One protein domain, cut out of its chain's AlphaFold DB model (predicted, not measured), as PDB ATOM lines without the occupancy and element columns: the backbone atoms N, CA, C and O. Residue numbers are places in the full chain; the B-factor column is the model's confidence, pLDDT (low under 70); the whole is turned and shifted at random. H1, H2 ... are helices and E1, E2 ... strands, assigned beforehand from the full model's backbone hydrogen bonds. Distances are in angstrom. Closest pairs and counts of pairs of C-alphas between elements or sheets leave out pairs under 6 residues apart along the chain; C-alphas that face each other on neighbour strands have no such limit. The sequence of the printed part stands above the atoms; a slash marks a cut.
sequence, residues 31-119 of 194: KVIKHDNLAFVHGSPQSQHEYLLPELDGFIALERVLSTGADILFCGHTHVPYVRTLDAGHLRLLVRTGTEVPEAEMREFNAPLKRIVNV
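AT A GLANCE: This is residues 31 to 119 of the 194 residues of the protein "Metallophosphatase family protein" of Pseudanabaena sp (UniProt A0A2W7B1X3). What does the model look like? A five-stranded sheet has the helix H1 packed across one face, and from this two-layer body a long hairpin arm of E5 and E6 sticks out. What is it made of? The printed part has 89 residues with one named helix and seven named strands, in the order E1 E2 H1 E3 E4 E5 E6 E7, and its class is mixed, helices and strands. The larger sheet runs E1 E2 E3 E7 E4 and is mixed, while E5 and E6 form an antiparallel sheet of two. How large is it? It is loose, with a radius of gyration of the C-alphas of 15.9 A, and spans 52 by 25 by 22 A, the arm making the length.

IN THESE COORDINATES: What comes first? E1 is residues 32 to 35, with C-alpha 32 at (7.378, -42.424, -24.515), and E2 is residues 38 to 41. H1 is residues 58 to 68, 16.1 A long, and E3 is residues 72 to 75. What follows? E4 is residues 82 to 86, 12.8 A long. E5 is residues 90 to 95, 16.1 A long, with C-alpha 90 at (-13.796, -25.010, -28.183), and E6 is residues 105 to 110, 16.5 A long. E7 is residues 114 to 118, 13.5 A long, ending at C-alpha 118 at (10.403, -29.253, -30.084).

HOW THE PARTS SIT: How are the larger sheet's strands paired? E1 and E2 are an antiparallel hairpin, with N 33 and O 40 at 3.0 A. E2 and E3 are parallel, with N 39 and O 72 at 2.9 A, as are E3 and E7, with N 73 and O 115 at 2.9 A. E7 and the edge strand E4 are antiparallel, with N 84 and O 116 at 2.8 A. Where is H1? It is on this sheet at a height of 8.6 A, over E7 and only just over E3, on which 3 of its C-alphas fall, and on the local plane it runs across the strands at 84 degrees to E7. The closest C-alphas of H1 and E7 are those of Val 65 and Lys 114, 6.8 A apart; 6 of 7 O i to N i+4 pairs in H1 are within hydrogen-bond range. E2, H1 and E3 form a strand-helix-strand unit, two parallel neighbour strands with a helix between, and its crossover is right-handed. And the arm? E5 and E6 are an antiparallel hairpin, with N 91 and O 109 at 2.9 A, and both are apart from H1.

THE WHOLE: How far does it reach? The two C-alphas farthest apart are those of His 79 and Glu 100, 52.6 A. Is it whole? The printed part has no cut, and the long link is E2 to H1, 16 residues. Where is confidence low? Residues 88 to 93 and 95 to 111 have pLDDT under 70, and the mean of the printed part is 85.0.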
ATOM      1  N   LYS A  31       9.759 -45.693 -25.633       94.12
ATOM      2  CA  LYS A  31       9.389 -44.815 -26.761       94.12
ATOM      3  C   LYS A  31       8.697 -43.518 -26.325       94.12
ATOM      4  O   LYS A  31       8.669 -42.550 -27.084       94.12
ATOM      5  N   VAL A  32       8.095 -43.540 -25.136       96.06
ATOM      6  CA  VAL A  32       7.378 -42.424 -24.515       96.06
ATOM      7  C   VAL A  32       7.748 -42.396 -23.039       96.06
ATOM      8  O   VAL A  32       7.609 -43.408 -22.353       96.06
ATOM      9  N   ILE A  33       8.183 -41.240 -22.549       97.44
ATOM     10  CA  ILE A  33       8.398 -40.991 -21.119       97.44
ATOM     11  C   ILE A  33       7.307 -40.027 -20.659       97.44
ATOM     12  O   ILE A  33       6.995 -39.067 -21.360       97.44
ATOM     13  N   LYS A  34       6.714 -40.284 -19.493       96.94
ATOM     14  CA  LYS A  34       5.735 -39.390 -18.867       96.94
ATOM     15  C   LYS A  34       6.222 -38.982 -17.487       96.94
ATOM     16  O   LYS A  34       6.767 -39.814 -16.763       96.94
ATOM     17  N   HIS A  35       6.005 -37.723 -17.142       95.50
ATOM     18  CA  HIS A  35       6.305 -37.172 -15.828       95.50
ATOM     19  C   HIS A  35       5.264 -36.098 -15.515       95.50
ATOM     20  O   HIS A  35       5.220 -35.087 -16.208       95.50
ATOM     21  N   ASP A  36       4.399 -36.349 -14.535       94.00
ATOM     22  CA  ASP A  36       3.259 -35.491 -14.194       94.00
ATOM     23  C   ASP A  36       2.424 -35.091 -15.424       94.00
ATOM     24  O   ASP A  36       1.881 -35.956 -16.118       94.00
ATOM     25  N   ASN A  37       2.328 -33.794 -15.718       93.56
ATOM     26  CA  ASN A  37       1.612 -33.245 -16.868       93.56
ATOM     27  C   ASN A  37       2.494 -33.096 -18.122       93.56
ATOM     28  O   ASN A  37       2.113 -32.383 -19.055       93.56
ATOM     29  N   LEU A  38       3.654 -33.755 -18.163       97.31
ATOM     30  CA  LEU A  38       4.623 -33.704 -19.256       97.31
ATOM     31  C   LEU A  38       4.741 -35.068 -19.950       97.31
ATOM     32  O   LEU A  38       4.778 -36.124 -19.310       97.31
ATOM     33  N   ALA A  39       4.873 -35.045 -21.272       98.12
ATOM     34  CA  ALA A  39       5.197 -36.212 -22.086       98.12
ATOM     35  C   ALA A  39       6.414 -35.929 -22.973       98.12
ATOM     36  O   ALA A  39       6.546 -34.834 -23.510       98.12
ATOM     37  N   PHE A  40       7.277 -36.926 -23.161       98.50
ATOM     38  CA  PHE A  40       8.487 -36.837 -23.977       98.50
ATOM     39  C   PHE A  40       8.494 -37.957 -25.017       98.50
ATOM     40  O   PHE A  40       8.355 -39.135 -24.674       98.50
ATOM     41  N   VAL A  41       8.665 -37.583 -26.283       98.06
ATOM     42  CA  VAL A  41       8.697 -38.489 -27.440       98.06
ATOM     43  C   VAL A  41       9.818 -38.080 -28.397       98.06
ATOM     44  O   VAL A  41      10.264 -36.937 -28.374       98.06
ATOM     45  N   HIS A  42      10.285 -38.985 -29.264       97.25
ATOM     46  CA  HIS A  42      11.221 -38.591 -30.323       97.25
ATOM     47  C   HIS A  42      10.500 -37.844 -31.455       97.25
ATOM     48  O   HIS A  42      10.788 -36.674 -31.680       97.25
ATOM     49  N   GLY A  43       9.561 -38.508 -32.140       94.00
ATOM     50  CA  GLY A  43       8.725 -37.929 -33.199       94.00
ATOM     51  C   GLY A  43       7.384 -37.464 -32.643       94.00
ATOM     52  O   GLY A  43       7.254 -36.343 -32.157       94.00
ATOM     53  N   SER A  44       6.404 -38.365 -32.647       95.00
ATOM     54  CA  SER A  44       5.087 -38.182 -32.042       95.00
ATOM     55  C   SER A  44       4.737 -39.318 -31.066       95.00
ATOM     56  O   SER A  44       5.440 -40.336 -31.010       95.00
ATOM     57  N   PRO A  45       3.641 -39.187 -30.296       94.88
ATOM     58  CA  PRO A  45       3.133 -40.263 -29.441       94.88
ATOM     59  C   PRO A  45       2.740 -41.536 -30.203       94.88
ATOM     60  O   PRO A  45       2.858 -42.634 -29.661       94.88
ATOM     61  N   GLN A  46       2.298 -41.404 -31.454       89.94
ATOM     62  CA  GLN A  46       1.841 -42.504 -32.302       89.94
ATOM     63  C   GLN A  46       2.998 -43.143 -33.077       89.94
ATOM     64  O   GLN A  46       2.969 -44.344 -33.347       89.94
ATOM     65  N   SER A  47       4.020 -42.365 -33.445       92.94
ATOM     66  CA  SER A  47       5.135 -42.845 -34.260       92.94
ATOM     67  C   SER A  47       6.432 -42.093 -33.986       92.94
ATOM     68  O   SER A  47       6.489 -40.868 -33.988       92.94
ATOM     69  N   GLN A  48       7.531 -42.837 -33.864       91.56
ATOM     70  CA  GLN A  48       8.873 -42.257 -33.745       91.56
ATOM     71  C   GLN A  48       9.362 -41.602 -35.051       91.56
ATOM     72  O   GLN A  48      10.358 -40.891 -35.020       91.56
ATOM     73  N   HIS A  49       8.678 -41.840 -36.175       91.31
ATOM     74  CA  HIS A  49       9.044 -41.342 -37.508       91.31
ATOM     75  C   HIS A  49       8.137 -40.209 -38.006       91.31
ATOM     76  O   HIS A  49       8.274 -39.762 -39.141       91.31
ATOM     77  N   GLU A  50       7.150 -39.795 -37.208       91.81
ATOM     78  CA  GLU A  50       6.283 -38.678 -37.572       91.81
ATOM     79  C   GLU A  50       6.989 -37.349 -37.279       91.81
ATOM     80  O   GLU A  50       7.461 -37.107 -36.165       91.81
ATOM     81  N   TYR A  51       7.024 -36.471 -38.282       92.19
ATOM     82  CA  TYR A  51       7.538 -35.114 -38.144       92.19
ATOM     83  C   TYR A  51       6.445 -34.199 -37.591       92.19
ATOM     84  O   TYR A  51       5.516 -33.816 -38.300       92.19
ATOM     85  N   LEU A  52       6.581 -33.805 -36.326       92.44
ATOM     86  CA  LEU A  52       5.799 -32.704 -35.766       92.44
ATOM     87  C   LEU A  52       6.441 -31.384 -36.207       92.44
ATOM     88  O   LEU A  52       7.347 -30.871 -35.553       92.44
ATOM     89  N   LEU A  53       6.028 -30.890 -37.374       92.50
ATOM     90  CA  LEU A  53       6.499 -29.626 -37.942       92.50
ATOM     91  C   LEU A  53       5.740 -28.426 -37.344       92.50
ATOM     92  O   LEU A  53       4.579 -28.579 -36.943       92.50
ATOM     93  N   PRO A  54       6.350 -27.223 -37.301       89.12
ATOM     94  CA  PRO A  54       5.667 -26.008 -36.856       89.12
ATOM     95  C   PRO A  54       4.343 -25.753 -37.591       89.12
ATOM     96  O   PRO A  54       3.370 -25.320 -36.974       89.12
ATOM     97  N   GLU A  55       4.294 -26.086 -38.883       89.25
ATOM     98  CA  GLU A  55       3.175 -25.851 -39.799       89.25
ATOM     99  C   GLU A  55       2.077 -26.923 -39.723       89.25
ATOM    100  O   GLU A  55       1.062 -26.799 -40.408       89.25
ATOM    101  N   LEU A  56       2.253 -27.975 -38.911       88.94
ATOM    102  CA  LEU A  56       1.264 -29.047 -38.761       88.94
ATOM    103  C   LEU A  56      -0.122 -28.465 -38.431       88.94
ATOM    104  O   LEU A  56      -0.225 -27.494 -37.679       88.94
ATOM    105  N   ASP A  57      -1.196 -29.065 -38.934       91.06
ATOM    106  CA  ASP A  57      -2.550 -28.610 -38.611       91.06
ATOM    107  C   ASP A  57      -2.798 -28.556 -37.088       91.06
ATOM    108  O   ASP A  57      -2.318 -29.396 -36.322       91.06
ATOM    109  N   GLY A  58      -3.533 -27.534 -36.640       88.75
ATOM    110  CA  GLY A  58      -3.781 -27.277 -35.220       88.75
ATOM    111  C   GLY A  58      -4.569 -28.375 -34.516       88.75
ATOM    112  O   GLY A  58      -4.258 -28.687 -33.367       88.75
ATOM    113  N   PHE A  59      -5.536 -29.000 -35.193       87.12
ATOM    114  CA  PHE A  59      -6.309 -30.099 -34.618       87.12
ATOM    115  C   PHE A  59      -5.473 -31.366 -34.510       87.12
ATOM    116  O   PHE A  59      -5.538 -32.040 -33.483       87.12
ATOM    117  N   ILE A  60      -4.652 -31.661 -35.522       90.19
ATOM    118  CA  ILE A  60      -3.719 -32.790 -35.455       90.19
ATOM    119  C   ILE A  60      -2.729 -32.563 -34.311       90.19
ATOM    120  O   ILE A  60      -2.582 -33.426 -33.452       90.19
ATOM    121  N   ALA A  61      -2.107 -31.384 -34.235       92.44
ATOM    122  CA  ALA A  61      -1.192 -31.033 -33.153       92.44
ATOM    123  C   ALA A  61      -1.848 -31.179 -31.766       92.44
ATOM    124  O   ALA A  61      -1.251 -31.752 -30.854       92.44
ATOM    125  N   LEU A  62      -3.089 -30.708 -31.612       91.81
ATOM    126  CA  LEU A  62      -3.844 -30.827 -30.366       91.81
ATOM    127  C   LEU A  62      -4.151 -32.282 -30.006       91.81
ATOM    128  O   LEU A  62      -3.951 -32.669 -28.855       91.81
ATOM    129  N   GLU A  63      -4.586 -33.095 -30.970       91.19
ATOM    130  CA  GLU A  63      -4.814 -34.528 -30.763       91.19
ATOM    131  C   GLU A  63      -3.541 -35.218 -30.272       91.19
ATOM    132  O   GLU A  63      -3.602 -35.973 -29.300       91.19
ATOM    133  N   ARG A  64      -2.378 -34.893 -30.857       94.62
ATOM    134  CA  ARG A  64      -1.101 -35.479 -30.436       94.62
ATOM    135  C   ARG A  64      -0.843 -35.204 -28.960       94.62
ATOM    136  O   ARG A  64      -0.567 -36.145 -28.222       94.62
ATOM    137  N   VAL A  65      -1.018 -33.968 -28.490       94.75
ATOM    138  CA  VAL A  65      -0.852 -33.664 -27.057       94.75
ATOM    139  C   VAL A  65      -1.893 -34.404 -26.212       94.75
ATOM    140  O   VAL A  65      -1.529 -35.092 -25.260       94.75
ATOM    141  N   LEU A  66      -3.174 -34.340 -26.583       92.38
ATOM    142  CA  LEU A  66      -4.267 -34.966 -25.829       92.38
ATOM    143  C   LEU A  66      -4.114 -36.485 -25.696       92.38
ATOM    144  O   LEU A  66      -4.366 -37.025 -24.621       92.38
ATOM    145  N   SER A  67      -3.643 -37.164 -26.744       93.62
ATOM    146  CA  SER A  67      -3.430 -38.618 -26.756       93.62
ATOM    147  C   SER A  67      -2.432 -39.090 -25.691       93.62
ATOM    148  O   SER A  67      -2.472 -40.239 -25.246       93.62
ATOM    149  N   THR A  68      -1.552 -38.196 -25.226       95.06
ATOM    150  CA  THR A  68      -0.610 -38.500 -24.146       95.06
ATOM    151  C   THR A  68      -1.215 -38.354 -22.751       95.06
ATOM    152  O   THR A  68      -0.665 -38.916 -21.803       95.06
ATOM    153  N   GLY A  69      -2.328 -37.632 -22.609       93.06
ATOM    154  CA  GLY A  69      -2.874 -37.213 -21.315       93.06
ATOM    155  C   GLY A  69      -2.075 -36.102 -20.619       93.06
ATOM    156  O   GLY A  69      -2.399 -35.764 -19.487       93.06
ATOM    157  N   ALA A  70      -1.052 -35.541 -21.271       94.69
ATOM    158  CA  ALA A  70      -0.223 -34.453 -20.757       94.69
ATOM    159  C   ALA A  70      -0.769 -33.070 -21.168       94.69
ATOM    160  O   ALA A  70      -1.629 -32.945 -22.048       94.69
ATOM    161  N   ASP A  71      -0.252 -32.014 -20.546       93.44
ATOM    162  CA  ASP A  71      -0.460 -30.622 -20.964       93.44
ATOM    163  C   ASP A  71       0.634 -30.150 -21.921       93.44
ATOM    164  O   ASP A  71       0.374 -29.348 -22.824       93.44
ATOM    165  N   ILE A  72       1.846 -30.686 -21.756       96.19
ATOM    166  CA  ILE A  72       3.008 -30.327 -22.564       96.19
ATOM    167  C   ILE A  72       3.638 -31.580 -23.165       96.19
ATOM    168  O   ILE A  72       4.018 -32.515 -22.460       96.19
ATOM    169  N   LEU A  73       3.775 -31.569 -24.489       97.81
ATOM    170  CA  LEU A  73       4.459 -32.595 -25.262       97.81
ATOM    171  C   LEU A  73       5.827 -32.082 -25.715       97.81
ATOM    172  O   LEU A  73       5.912 -31.196 -26.565       97.81
ATOM    173  N   PHE A  74       6.896 -32.671 -25.196       98.44
ATOM    174  CA  PHE A  74       8.251 -32.481 -25.693       98.44
ATOM    175  C   PHE A  74       8.544 -33.472 -26.816       98.44
ATOM    176  O   PHE A  74       8.342 -34.680 -26.662       98.44
ATOM    177  N   CYS A  75       9.051 -32.963 -27.935       98.00
ATOM    178  CA  CYS A  75       9.447 -33.760 -29.089       98.00
ATOM    179  C   CYS A  75      10.816 -33.338 -29.639       98.00
ATOM    180  O   CYS A  75      11.397 -32.326 -29.238       98.00
ATOM    181  N   GLY A  76      11.342 -34.142 -30.559       96.00
ATOM    182  CA  GLY A  76      12.550 -33.870 -31.327       96.00
ATOM    183  C   GLY A  76      12.318 -34.209 -32.797       96.00
ATOM    184  O   GLY A  76      11.425 -33.648 -33.428       96.00
ATOM    185  N   HIS A  77      13.127 -35.130 -33.331       95.62
ATOM    186  CA  HIS A  77      13.046 -35.717 -34.680       95.62
ATOM    187  C   HIS A  77      13.274 -34.760 -35.863       95.62
ATOM    188  O   HIS A  77      14.085 -35.049 -36.735       95.62
ATOM    189  N   THR A  78      12.632 -33.591 -35.883       93.88
ATOM    190  CA  THR A  78      12.754 -32.590 -36.957       93.88
ATOM    191  C   THR A  78      14.065 -31.806 -36.898       93.88
ATOM    192  O   THR A  78      14.486 -31.231 -37.897       93.88
ATOM    193  N   HIS A  79      14.698 -31.757 -35.719       95.94
ATOM    194  CA  HIS A  79      15.888 -30.957 -35.411       95.94
ATOM    195  C   HIS A  79      15.683 -29.433 -35.552       95.94
ATOM    196  O   HIS A  79      16.658 -28.671 -35.587       95.94
ATOM    197  N   VAL A  80      14.426 -28.982 -35.598       95.00
ATOM    198  CA  VAL A  80      14.038 -27.569 -35.658       95.00
ATOM    199  C   VAL A  80      13.377 -27.187 -34.328       95.00
ATOM    200  O   VAL A  80      12.282 -27.668 -34.039       95.00
ATOM    201  N   PRO A  81      14.020 -26.345 -33.497       96.81
ATOM    202  CA  PRO A  81      13.474 -25.953 -32.206       96.81
ATOM    203  C   PRO A  81      12.265 -25.029 -32.374       96.81
ATOM    204  O   PRO A  81      12.335 -24.040 -33.105       96.81
ATOM    205  N   TYR A  82      11.178 -25.303 -31.655       97.12
ATOM    206  CA  TYR A  82      10.025 -24.406 -31.591       97.12
ATOM    207  C   TYR A  82       9.194 -24.643 -30.328       97.12
ATOM    208  O   TYR A  82       9.209 -25.722 -29.735       97.12
ATOM    209  N   VAL A  83       8.419 -23.629 -29.946       97.00
ATOM    210  CA  VAL A  83       7.352 -23.749 -28.950       97.00
ATOM    211  C   VAL A  83       6.049 -23.386 -29.634       97.00
ATOM    212  O   VAL A  83       5.921 -22.299 -30.192       97.00
ATOM    213  N   ARG A  84       5.089 -24.303 -29.594       95.12
ATOM    214  CA  ARG A  84       3.746 -24.088 -30.113       95.12
ATOM    215  C   ARG A  84       2.759 -24.141 -28.965       95.12
ATOM    216  O   ARG A  84       2.621 -25.174 -28.313       95.12
ATOM    217  N   THR A  85       2.060 -23.036 -28.759       93.12
ATOM    218  CA  THR A  85       0.910 -22.971 -27.862       93.12
ATOM    219  C   THR A  85      -0.350 -23.285 -28.653       93.12
ATOM    220  O   THR A  85      -0.550 -22.775 -29.754       93.12
ATOM    221  N   LEU A  86      -1.166 -24.175 -28.105       88.12
ATOM    222  CA  LEU A  86      -2.461 -24.563 -28.633       88.12
ATOM    223  C   LEU A  86      -3.495 -24.029 -27.645       88.12
ATOM    224  O   LEU A  86      -3.726 -24.618 -26.583       88.12
ATOM    225  N   ASP A  87      -4.039 -22.862 -27.978       75.88
ATOM    226  CA  ASP A  87      -5.070 -22.216 -27.175       75.88
ATOM    227  C   ASP A  87      -6.323 -23.092 -27.125       75.88
ATOM    228  O   ASP A  87      -6.599 -23.846 -28.060       75.88
ATOM    229  N   ALA A  88      -7.053 -23.001 -26.011       61.59
ATOM    230  CA  ALA A  88      -8.233 -23.802 -25.706       61.59
ATOM    231  C   ALA A  88      -9.258 -23.759 -26.851       61.59
ATOM    232  O   ALA A  88     -10.105 -22.869 -26.935       61.59
ATOM    233  N   GLY A  89      -9.161 -24.728 -27.761       62.59
ATOM    234  CA  GLY A  89     -10.072 -24.867 -28.881       62.59
ATOM    235  C   GLY A  89     -11.401 -25.388 -28.365       62.59
ATOM    236  O   GLY A  89     -11.490 -26.539 -27.938       62.59
ATOM    237  N   HIS A  90     -12.435 -24.550 -28.404       65.38
ATOM    238  CA  HIS A  90     -13.796 -25.010 -28.183       65.38
ATOM    239  C   HIS A  90     -14.257 -25.737 -29.447       65.38
ATOM    240  O   HIS A  90     -14.540 -25.121 -30.475       65.38
ATOM    241  N   LEU A  91     -14.350 -27.060 -29.375       66.50
ATOM    242  CA  LEU A  91     -14.892 -27.869 -30.457       66.50
ATOM    243  C   LEU A  91     -16.377 -28.116 -30.184       66.50
ATOM    244  O   LEU A  91     -16.752 -28.569 -29.103       66.50
ATOM    245  N   ARG A  92     -17.227 -27.805 -31.165       67.94
ATOM    246  CA  ARG A  92     -18.643 -28.185 -31.169       67.94
ATOM    247  C   ARG A  92     -18.885 -29.142 -32.320       67.94
ATOM    248  O   ARG A  92     -18.709 -28.774 -33.478       67.94
ATOM    249  N   LEU A  93     -19.291 -30.362 -31.997       66.94
ATOM    250  CA  LEU A  93     -19.687 -31.376 -32.965       66.94
ATOM    251  C   LEU A  93     -21.205 -31.489 -32.969       66.94
ATOM    252  O   LEU A  93     -21.818 -31.710 -31.927       66.94
ATOM    253  N   LEU A  94     -21.793 -31.355 -34.155       71.94
ATOM    254  CA  LEU A  94     -23.197 -31.653 -34.393       71.94
ATOM    255  C   LEU A  94     -23.274 -32.958 -35.183       71.94
ATOM    256  O   LEU A  94     -22.903 -32.990 -36.357       71.94
ATOM    257  N   VAL A  95     -23.747 -34.030 -34.553       69.19
ATOM    258  CA  VAL A  95     -23.910 -35.322 -35.226       69.19
ATOM    259  C   VAL A  95     -25.375 -35.495 -35.617       69.19
ATOM    260  O   VAL A  95     -26.269 -35.354 -34.786       69.19
ATOM    261  N   ARG A  96     -25.628 -35.792 -36.897       63.00
ATOM    262  CA  ARG A  96     -26.955 -36.181 -37.392       63.00
ATOM    263  C   ARG A  96     -26.933 -37.656 -37.778       63.00
ATOM    264  O   ARG A  96     -26.203 -38.039 -38.687       63.00
ATOM    265  N   THR A  97     -27.744 -38.467 -37.114       57.66
ATOM    266  CA  THR A  97     -27.859 -39.913 -37.359       57.66
ATOM    267  C   THR A  97     -29.272 -40.279 -37.811       57.66
ATOM    268  O   THR A  97     -30.141 -40.445 -36.966       57.66
ATOM    269  N   GLY A  98     -29.501 -40.427 -39.124       56.44
ATOM    270  CA  GLY A  98     -30.772 -40.915 -39.701       56.44
ATOM    271  C   GLY A  98     -31.350 -40.040 -40.826       56.44
ATOM    272  O   GLY A  98     -31.019 -38.861 -40.933       56.44
ATOM    273  N   THR A  99     -32.197 -40.629 -41.687       55.97
ATOM    274  CA  THR A  99     -32.889 -39.959 -42.818       55.97
ATOM    275  C   THR A  99     -34.199 -39.270 -42.427       55.97
ATOM    276  O   THR A  99     -34.722 -38.471 -43.198       55.97
ATOM    277  N   GLU A 100     -34.714 -39.539 -41.231       55.19
ATOM    278  CA  GLU A 100     -35.833 -38.819 -40.622       55.19
ATOM    279  C   GLU A 100     -35.270 -37.999 -39.465       55.19
ATOM    280  O   GLU A 100     -34.511 -38.531 -38.662       55.19
ATOM    281  N   VAL A 101     -35.564 -36.695 -39.459       54.34
ATOM    282  CA  VAL A 101     -34.940 -35.654 -38.621       54.34
ATOM    283  C   VAL A 101     -34.697 -36.135 -37.179       54.34
ATOM    284  O   VAL A 101     -35.640 -36.148 -36.390       54.34
ATOM    285  N   PRO A 102     -33.456 -36.489 -36.800       51.56
ATOM    286  CA  PRO A 102     -33.134 -36.841 -35.426       51.56
ATOM    287  C   PRO A 102     -32.660 -35.583 -34.698       51.56
ATOM    288  O   PRO A 102     -31.948 -34.755 -35.278       51.56
ATOM    289  N   GLU A 103     -33.047 -35.442 -33.429       50.38
ATOM    290  CA  GLU A 103     -32.477 -34.452 -32.513       50.38
ATOM    291  C   GLU A 103     -30.955 -34.459 -32.647       50.38
ATOM    292  O   GLU A 103     -30.295 -35.484 -32.477       50.38
ATOM    293  N   ALA A 104     -30.400 -33.323 -33.058       56.62
ATOM    294  CA  ALA A 104     -28.982 -33.228 -33.318       56.62
ATOM    295  C   ALA A 104     -28.234 -33.305 -31.982       56.62
ATOM    296  O   ALA A 104     -28.373 -32.417 -31.140       56.62
ATOM    297  N   GLU A 105     -27.450 -34.363 -31.784       59.44
ATOM    298  CA  GLU A 105     -26.662 -34.516 -30.567       59.44
ATOM    299  C   GLU A 105     -25.480 -33.540 -30.645       59.44
ATOM    300  O   GLU A 105     -24.586 -33.678 -31.489       59.44
ATOM    301  N   MET A 106     -25.517 -32.499 -29.809       58.53
ATOM    302  CA  MET A 106     -24.442 -31.519 -29.697       58.53
ATOM    303  C   MET A 106     -23.422 -32.018 -28.678       58.53
ATOM    304  O   MET A 106     -23.742 -32.197 -27.505       58.53
ATOM    305  N   ARG A 107     -22.181 -32.219 -29.121       69.12
ATOM    306  CA  ARG A 107     -21.056 -32.555 -28.243       69.12
ATOM    307  C   ARG A 107     -20.105 -31.373 -28.172       69.12
ATOM    308  O   ARG A 107     -19.610 -30.912 -29.200       69.12
ATOM    309  N   GLU A 108     -19.856 -30.896 -26.959       66.69
ATOM    310  CA  GLU A 108     -18.866 -29.858 -26.689       66.69
ATOM    311  C   GLU A 108     -17.598 -30.480 -26.112       66.69
ATOM    312  O   GLU A 108     -17.651 -31.336 -25.229       66.69
ATOM    313  N   PHE A 109     -16.452 -30.035 -26.611       65.75
ATOM    314  CA  PHE A 109     -15.152 -30.410 -26.086       65.75
ATOM    315  C   PHE A 109     -14.318 -29.151 -25.868       65.75
ATOM    316  O   PHE A 109     -14.108 -28.367 -26.793       65.75
ATOM    317  N   ASN A 110     -13.857 -28.977 -24.631       66.94
ATOM    318  CA  ASN A 110     -12.964 -27.903 -24.224       66.94
ATOM    319  C   ASN A 110     -11.639 -28.530 -23.789       66.94
ATOM    320  O   ASN A 110     -11.591 -29.240 -22.782       66.94
ATOM    321  N   ALA A 111     -10.570 -28.284 -24.543       66.12
ATOM    322  CA  ALA A 111      -9.225 -28.655 -24.120       66.12
ATOM    323  C   ALA A 111      -8.619 -27.531 -23.261       66.12
ATOM    324  O   ALA A 111      -8.718 -26.368 -23.656       66.12
ATOM    325  N   PRO A 112      -7.964 -27.840 -22.124       75.06
ATOM    326  CA  PRO A 112      -7.130 -26.856 -21.437       75.06
ATOM    327  C   PRO A 112      -5.951 -26.451 -22.335       75.06
ATOM    328  O   PRO A 112      -5.661 -27.135 -23.316       75.06
ATOM    329  N   LEU A 113      -5.268 -25.352 -22.000       85.94
ATOM    330  CA  LEU A 113      -4.092 -24.870 -22.734       85.94
ATOM    331  C   LEU A 113      -3.076 -26.005 -22.932       85.94
ATOM    332  O   LEU A 113      -2.575 -26.560 -21.955       85.94
ATOM    333  N   LYS A 114      -2.759 -26.334 -24.188       92.50
ATOM    334  CA  LYS A 114      -1.781 -27.377 -24.530       92.50
ATOM    335  C   LYS A 114      -0.544 -26.771 -25.175       92.50
ATOM    336  O   LYS A 114      -0.615 -25.728 -25.825       92.50
ATOM    337  N   ARG A 115       0.607 -27.430 -25.025       95.31
ATOM    338  CA  ARG A 115       1.862 -27.013 -25.667       95.31
ATOM    339  C   ARG A 115       2.595 -28.172 -26.325       95.31
ATOM    340  O   ARG A 115       2.640 -29.276 -25.792       95.31
ATOM    341  N   ILE A 116       3.219 -27.883 -27.464       97.31
ATOM    342  CA  ILE A 116       4.252 -28.728 -28.067       97.31
ATOM    343  C   ILE A 116       5.572 -27.971 -28.000       97.31
ATOM    344  O   ILE A 116       5.647 -26.805 -28.391       97.31
ATOM    345  N   VAL A 117       6.612 -28.640 -27.521       98.38
ATOM    346  CA  VAL A 117       7.964 -28.100 -27.428       98.38
ATOM    347  C   VAL A 117       8.897 -29.016 -28.202       98.38
ATOM    348  O   VAL A 117       9.257 -30.090 -27.725       98.38
ATOM    349  N   ASN A 118       9.313 -28.588 -29.391       98.31
ATOM    350  CA  ASN A 118      10.403 -29.253 -30.084       98.31
ATOM    351  C   ASN A 118      11.724 -28.700 -29.561       98.31
ATOM    352  O   ASN A 118      11.990 -27.500 -29.670       98.31
ATOM    353  N   VAL A 119      12.544 -29.567 -28.973       97.88
ATOM    354  CA  VAL A 119      13.794 -29.151 -28.320       97.88
ATOM    355  C   VAL A 119      14.922 -28.860 -29.314       97.88
ATOM    356  O   VAL A 119      15.968 -28.352 -28.916       97.88
TER     357      VAL A 119